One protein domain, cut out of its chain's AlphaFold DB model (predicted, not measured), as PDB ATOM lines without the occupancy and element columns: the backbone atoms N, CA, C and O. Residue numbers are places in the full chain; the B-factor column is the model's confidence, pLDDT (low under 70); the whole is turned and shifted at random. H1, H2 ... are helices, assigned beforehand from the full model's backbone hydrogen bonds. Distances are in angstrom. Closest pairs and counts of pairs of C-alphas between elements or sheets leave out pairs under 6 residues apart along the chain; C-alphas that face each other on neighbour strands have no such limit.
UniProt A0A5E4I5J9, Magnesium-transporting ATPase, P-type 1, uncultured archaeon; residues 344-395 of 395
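Overview. This is residues 344 to 395 of the 395 residues of the protein "Magnesium-transporting ATPase, P-type 1" of uncultured archaeon (UniProt A0A5E4I5J9). Two helices, H1 and the shorter H2, pack together at a steep angle, with a long loop before H1 reaching out past its first end and a tail after H2. The printed part has 52 residues, H1 then H2, with no named strand; the class is all helix, though under half of the residues are in named elements. It is compact, with a radius of gyration of the C-alphas of 11.2 A and spans of 30 by 26 by 17 A.

Arrangement. Go past residues 344 to 357 to H1, residues 358 to 370, then over a short link to H2, residues 377 to 385. They touch, the closest C-alphas being those of Ser 368 and Asp 379, 4.9 A apart. They run opposite ways at a steep tilt of 57 degrees. In both helices every O i to N i+4 pair is within hydrogen-bond range.

Along the chain. Find C-alpha 358 at (162.411, 252.650, 170.616); from there H1 runs 18.0 A to C-alpha 370. H2 runs 12.1 A and ends at C-alpha 385, at (157.664, 263.816, 173.220).

Size, cuts and confidence. The two C-alphas farthest apart, those of Ala 353 and Ile 374, are 31.0 A apart. The printed part has no cut and ends at Lys 395, the chain's last residue. Look for pLDDT under 70 at residues 372 to 376 and 394 to 395.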
ATOM      1  N   ILE A 344     147.348 265.839 176.695       79.94
ATOM      2  CA  ILE A 344     147.766 264.455 176.489       79.94
ATOM      3  C   ILE A 344     149.292 264.430 176.390       79.94
ATOM      4  O   ILE A 344     149.881 265.186 175.619       79.94
ATOM      5  N   GLU A 345     149.925 263.562 177.173       84.25
ATOM      6  CA  GLU A 345     151.363 263.307 177.122       84.25
ATOM      7  C   GLU A 345     151.633 261.823 176.886       84.25
ATOM      8  O   GLU A 345     150.969 260.950 177.455       84.25
ATOM      9  N   LEU A 346     152.631 261.529 176.051       89.56
ATOM     10  CA  LEU A 346     153.125 260.170 175.883       89.56
ATOM     11  C   LEU A 346     154.004 259.809 177.087       89.56
ATOM     12  O   LEU A 346     155.071 260.385 177.268       89.56
ATOM     13  N   VAL A 347     153.563 258.841 177.893       89.81
ATOM     14  CA  VAL A 347     154.293 258.409 179.100       89.81
ATOM     15  C   VAL A 347     155.115 257.139 178.860       89.81
ATOM     16  O   VAL A 347     156.196 256.996 179.423       89.81
ATOM     17  N   LYS A 348     154.610 256.202 178.045       90.50
ATOM     18  CA  LYS A 348     155.249 254.902 177.779       90.50
ATOM     19  C   LYS A 348     155.055 254.455 176.336       90.50
ATOM     20  O   LYS A 348     154.025 254.742 175.732       90.50
ATOM     21  N   TYR A 349     156.022 253.699 175.821       92.56
ATOM     22  CA  TYR A 349     156.031 253.160 174.457       92.56
ATOM     23  C   TYR A 349     156.547 251.712 174.460       92.56
ATOM     24  O   TYR A 349     157.644 251.402 174.003       92.56
ATOM     25  N   THR A 350     155.759 250.811 175.039       94.56
ATOM     26  CA  THR A 350     156.223 249.464 175.383       94.56
ATOM     27  C   THR A 350     156.022 248.431 174.278       94.56
ATOM     28  O   THR A 350     155.075 248.514 173.497       94.56
ATOM     29  N   ASP A 351     156.870 247.406 174.260       92.44
ATOM     30  CA  ASP A 351     156.639 246.178 173.496       92.44
ATOM     31  C   ASP A 351     155.667 245.208 174.196       92.44
ATOM     32  O   ASP A 351     155.087 245.505 175.241       92.44
ATOM     33  N   TYR A 352     155.492 244.018 173.612       90.94
ATOM     34  CA  TYR A 352     154.624 242.960 174.140       90.94
ATOM     35  C   TYR A 352     155.048 242.444 175.527       90.94
ATOM     36  O   TYR A 352     154.245 241.809 176.206       90.94
ATOM     37  N   ALA A 353     156.290 242.696 175.953       92.94
ATOM     38  CA  ALA A 353     156.802 242.338 177.271       92.94
ATOM     39  C   ALA A 353     156.712 243.506 178.274       92.94
ATOM     40  O   ALA A 353     157.171 243.375 179.409       92.94
ATOM     41  N   GLY A 354     156.132 244.645 177.874       90.94
ATOM     42  CA  GLY A 354     155.953 245.814 178.731       90.94
ATOM     43  C   GLY A 354     157.226 246.641 178.944       90.94
ATOM     44  O   GLY A 354     157.243 247.481 179.845       90.94
ATOM     45  N   LYS A 355     158.287 246.420 178.154       93.12
ATOM     46  CA  LYS A 355     159.521 247.223 178.202       93.12
ATOM     47  C   LYS A 355     159.479 248.327 177.158       93.12
ATOM     48  O   LYS A 355     159.018 248.088 176.043       93.12
ATOM     49  N   ASP A 356     159.976 249.511 177.507       93.06
ATOM     50  CA  ASP A 356     160.080 250.627 176.564       93.06
ATOM     51  C   ASP A 356     160.906 250.213 175.343       93.06
ATOM     52  O   ASP A 356     161.996 249.644 175.463       93.06
ATOM     53  N   ASN A 357     160.358 250.463 174.157       93.94
ATOM     54  CA  ASN A 357     160.900 249.968 172.905       93.94
ATOM     55  C   ASN A 357     160.955 251.086 171.860       93.94
ATOM     56  O   ASN A 357     159.944 251.483 171.281       93.94
ATOM     57  N   GLU A 358     162.167 251.558 171.567       91.31
ATOM     58  CA  GLU A 358     162.411 252.650 170.616       91.31
ATOM     59  C   GLU A 358     161.802 252.397 169.230       91.31
ATOM     60  O   GLU A 358     161.401 253.339 168.552       91.31
ATOM     61  N   ARG A 359     161.672 251.134 168.802       91.06
ATOM     62  CA  ARG A 359     161.045 250.809 167.516       91.06
ATOM     63  C   ARG A 359     159.547 251.113 167.524       91.06
ATOM     64  O   ARG A 359     159.029 251.575 166.511       91.06
ATOM     65  N   VAL A 360     158.861 250.886 168.644       92.44
ATOM     66  CA  VAL A 360     157.436 251.223 168.808       92.44
ATOM     67  C   VAL A 360     157.252 252.737 168.776       92.44
ATOM     68  O   VAL A 360     156.399 253.227 168.033       92.44
ATOM     69  N   LEU A 361     158.093 253.484 169.500       92.25
ATOM     70  CA  LEU A 361     158.085 254.948 169.461       92.25
ATOM     71  C   LEU A 361     158.334 255.468 168.043       92.25
ATOM     72  O   LEU A 361     157.580 256.302 167.556       92.25
ATOM     73  N   PHE A 362     159.351 254.936 167.363       91.38
ATOM     74  CA  PHE A 362     159.709 255.322 166.001       91.38
ATOM     75  C   PHE A 362     158.557 255.099 165.011       91.38
ATOM     76  O   PHE A 362     158.206 256.004 164.257       91.38
ATOM     77  N   LEU A 363     157.932 253.917 165.034       90.94
ATOM     78  CA  LEU A 363     156.805 253.597 164.152       90.94
ATOM     79  C   LEU A 363     155.573 254.462 164.455       90.94
ATOM     80  O   LEU A 363     154.911 254.928 163.529       90.94
ATOM     81  N   THR A 364     155.296 254.720 165.734       90.56
ATOM     82  CA  THR A 364     154.188 255.592 166.160       90.56
ATOM     83  C   THR A 364     154.442 257.044 165.756       90.56
ATOM     84  O   THR A 364     153.533 257.712 165.267       90.56
ATOM     85  N   TYR A 365     155.686 257.522 165.876       91.81
ATOM     86  CA  TYR A 365     156.093 258.855 165.434       91.81
ATOM     87  C   TYR A 365     155.970 259.001 163.916       91.81
ATOM     88  O   TYR A 365     155.457 260.011 163.446       91.81
ATOM     89  N   LEU A 366     156.388 257.997 163.135       90.50
ATOM     90  CA  LEU A 366     156.189 258.001 161.682       90.50
ATOM     91  C   LEU A 366     154.702 258.064 161.327       90.50
ATOM     92  O   LEU A 366     154.318 258.879 160.491       90.50
ATOM     93  N   ASN A 367     153.865 257.251 161.978       88.31
ATOM     94  CA  ASN A 367     152.423 257.291 161.759       88.31
ATOM     95  C   ASN A 367     151.868 258.692 162.064       88.31
ATOM     96  O   ASN A 367     151.306 259.318 161.174       88.31
ATOM     97  N   SER A 368     152.166 259.232 163.248       88.38
ATOM     98  CA  SER A 368     151.730 260.565 163.692       88.38
ATOM     99  C   SER A 368     152.235 261.690 162.773       88.38
ATOM    100  O   SER A 368     151.516 262.641 162.488       88.38
ATOM    101  N   SER A 369     153.472 261.586 162.272       85.69
ATOM    102  CA  SER A 369     154.105 262.601 161.417       85.69
ATOM    103  C   SER A 369     153.587 262.589 159.980       85.69
ATOM    104  O   SER A 369     153.610 263.632 159.326       85.69
ATOM    105  N   PHE A 370     153.190 261.424 159.461       84.31
ATOM    106  CA  PHE A 370     152.703 261.259 158.088       84.31
ATOM    107  C   PHE A 370     151.182 261.063 158.014       84.31
ATOM    108  O   PHE A 370     150.631 260.908 156.919       84.31
ATOM    109  N   GLN A 371     150.476 261.097 159.144       74.62
ATOM    110  CA  GLN A 371     149.019 261.099 159.208       74.62
ATOM    111  C   GLN A 371     148.485 262.326 158.453       74.62
ATOM    112  O   GLN A 371     148.851 263.463 158.730       74.62
ATOM    113  N   THR A 372     147.628 262.096 157.455       65.06
ATOM    114  CA  THR A 372     146.979 263.165 156.661       65.06
ATOM    115  C   THR A 372     145.517 263.368 157.053       65.06
ATOM    116  O   THR A 372     144.811 264.130 156.403       65.06
ATOM    117  N   GLY A 373     145.057 262.639 158.075       63.09
ATOM    118  CA  GLY A 373     143.741 262.804 158.682       63.09
ATOM    119  C   GLY A 373     143.710 263.954 159.693       63.09
ATOM    120  O   GLY A 373     144.594 264.809 159.721       63.09
ATOM    121  N   ILE A 374     142.678 263.962 160.534       52.56
ATOM    122  CA  ILE A 374     142.493 264.958 161.596       52.56
ATOM    123  C   ILE A 374     143.653 264.854 162.595       52.56
ATOM    124  O   ILE A 374     144.007 263.753 163.019       52.56
ATOM    125  N   ARG A 375     144.244 265.995 162.974       57.09
ATOM    126  CA  ARG A 375     145.274 266.042 164.020       57.09
ATOM    127  C   ARG A 375     144.651 265.663 165.360       57.09
ATOM    128  O   ARG A 375     143.813 266.399 165.875       57.09
ATOM    129  N   ASN A 376     145.065 264.528 165.910       66.75
ATOM    130  CA  ASN A 376     144.616 264.046 167.210       66.75
ATOM    131  C   ASN A 376     145.573 264.547 168.314       66.75
ATOM    132  O   ASN A 376     146.790 264.480 168.121       66.75
ATOM    133  N   PRO A 377     145.077 264.986 169.487       72.56
ATOM    134  CA  PRO A 377     145.920 265.279 170.650       72.56
ATOM    135  C   PRO A 377     146.906 264.157 171.034       72.56
ATOM    136  O   PRO A 377     147.967 264.440 171.583       72.56
ATOM    137  N   LEU A 378     146.599 262.891 170.718       82.38
ATOM    138  CA  LEU A 378     147.533 261.766 170.857       82.38
ATOM    139  C   LEU A 378     148.732 261.871 169.902       82.38
ATOM    140  O   LEU A 378     149.865 261.654 170.326       82.38
ATOM    141  N   ASP A 379     148.503 262.242 168.641       84.62
ATOM    142  CA  ASP A 379     149.568 262.398 167.643       84.62
ATOM    143  C   ASP A 379     150.481 263.568 168.028       84.62
ATOM    144  O   ASP A 379     151.706 263.462 167.979       84.62
ATOM    145  N   GLU A 380     149.896 264.676 168.495       82.31
ATOM    146  CA  GLU A 380     150.664 265.813 169.009       82.31
ATOM    147  C   GLU A 380     151.479 265.444 170.252       82.31
ATOM    148  O   GLU A 380     152.630 265.866 170.375       82.31
ATOM    149  N   ALA A 381     150.932 264.621 171.152       86.69
ATOM    150  CA  ALA A 381     151.661 264.126 172.316       86.69
ATOM    151  C   ALA A 381     152.904 263.315 171.912       86.69
ATOM    152  O   ALA A 381     153.975 263.506 172.487       86.69
ATOM    153  N   VAL A 382     152.785 262.458 170.890       90.44
ATOM    154  CA  VAL A 382     153.902 261.660 170.357       90.44
ATOM    155  C   VAL A 382     154.942 262.551 169.671       90.44
ATOM    156  O   VAL A 382     156.140 262.403 169.923       90.44
ATOM    157  N   LEU A 383     154.511 263.499 168.836       87.50
ATOM    158  CA  LEU A 383     155.409 264.399 168.103       87.50
ATOM    159  C   LEU A 383     156.166 265.363 169.032       87.50
ATOM    160  O   LEU A 383     157.328 265.688 168.773       87.50
ATOM    161  N   ASN A 384     155.529 265.793 170.123       86.56
ATOM    162  CA  ASN A 384     156.131 266.669 171.127       86.56
ATOM    163  C   ASN A 384     157.044 265.925 172.110       86.56
ATOM    164  O   ASN A 384     157.925 266.555 172.693       86.56
ATOM    165  N   PHE A 385     156.865 264.612 172.286       88.00
ATOM    166  CA  PHE A 385     157.664 263.816 173.220       88.00
ATOM    167  C   PHE A 385     159.156 263.827 172.859       88.00
ATOM    168  O   PHE A 385     160.007 264.093 173.707       88.00
ATOM    169  N   ARG A 386     159.491 263.563 171.588       82.62
ATOM    170  CA  ARG A 386     160.878 263.590 171.101       82.62
ATOM    171  C   ARG A 386     160.924 263.734 169.586       82.62
ATOM    172  O   ARG A 386     160.303 262.953 168.876       82.62
ATOM    173  N   LYS A 387     161.736 264.668 169.078       78.69
ATOM    174  CA  LYS A 387     161.994 264.774 167.635       78.69
ATOM    175  C   LYS A 387     162.833 263.593 167.158       78.69
ATOM    176  O   LYS A 387     163.972 263.416 167.591       78.69
ATOM    177  N   VAL A 388     162.267 262.825 166.241       81.44
ATOM    178  CA  VAL A 388     162.908 261.697 165.566       81.44
ATOM    179  C   VAL A 388     163.252 262.116 164.134       81.44
ATOM    180  O   VAL A 388     162.486 262.848 163.506       81.44
ATOM    181  N   ASP A 389     164.407 261.689 163.614       77.81
ATOM    182  CA  ASP A 389     164.785 261.981 162.227       77.81
ATOM    183  C   ASP A 389     163.958 261.128 161.254       77.81
ATOM    184  O   ASP A 389     164.060 259.901 161.234       77.81
ATOM    185  N   THR A 390     163.121 261.787 160.454       79.25
ATOM    186  CA  THR A 390     162.234 261.153 159.468       79.25
ATOM    187  C   THR A 390     162.603 261.493 158.024       79.25
ATOM    188  O   THR A 390     161.879 261.112 157.109       79.25
ATOM    189  N   ARG A 391     163.735 262.176 157.778       75.31
ATOM    190  CA  ARG A 391     164.115 262.696 156.445       75.31
ATOM    191  C   ARG A 391     164.252 261.625 155.361       75.31
ATOM    192  O   ARG A 391     164.089 261.927 154.182       75.31
ATOM    193  N   SER A 392     164.563 260.394 155.751       77.12
ATOM    194  CA  SER A 392     164.706 259.233 154.866       77.12
ATOM    195  C   SER A 392     163.379 258.548 154.518       77.12
ATOM    196  O   SER A 392     163.375 257.633 153.697       77.12
ATOM    197  N   TYR A 393     162.258 258.992 155.091       74.19
ATOM    198  CA  TYR A 393     160.939 258.405 154.881       74.19
ATOM    199  C   TYR A 393     160.034 259.401 154.155       74.19
ATOM    200  O   TYR A 393     159.982 260.586 154.481       74.19
ATOM    201  N   LYS A 394     159.323 258.914 153.141       69.38
ATOM    202  CA  LYS A 394     158.255 259.639 152.448       69.38
ATOM    203  C   LYS A 394     156.998 258.785 152.498       69.38
ATOM    204  O   LYS A 394     157.099 257.561 152.533       69.38
ATOM    205  N   LYS A 395     155.854 259.459 152.549       61.34
ATOM    206  CA  LYS A 395     154.544 258.816 152.510       61.34
ATOM    207  C   LYS A 395     154.283 258.177 151.153       61.34
ATOM    208  O   LYS A 395     154.684 258.804 150.144       61.34
TER     209      LYS A 395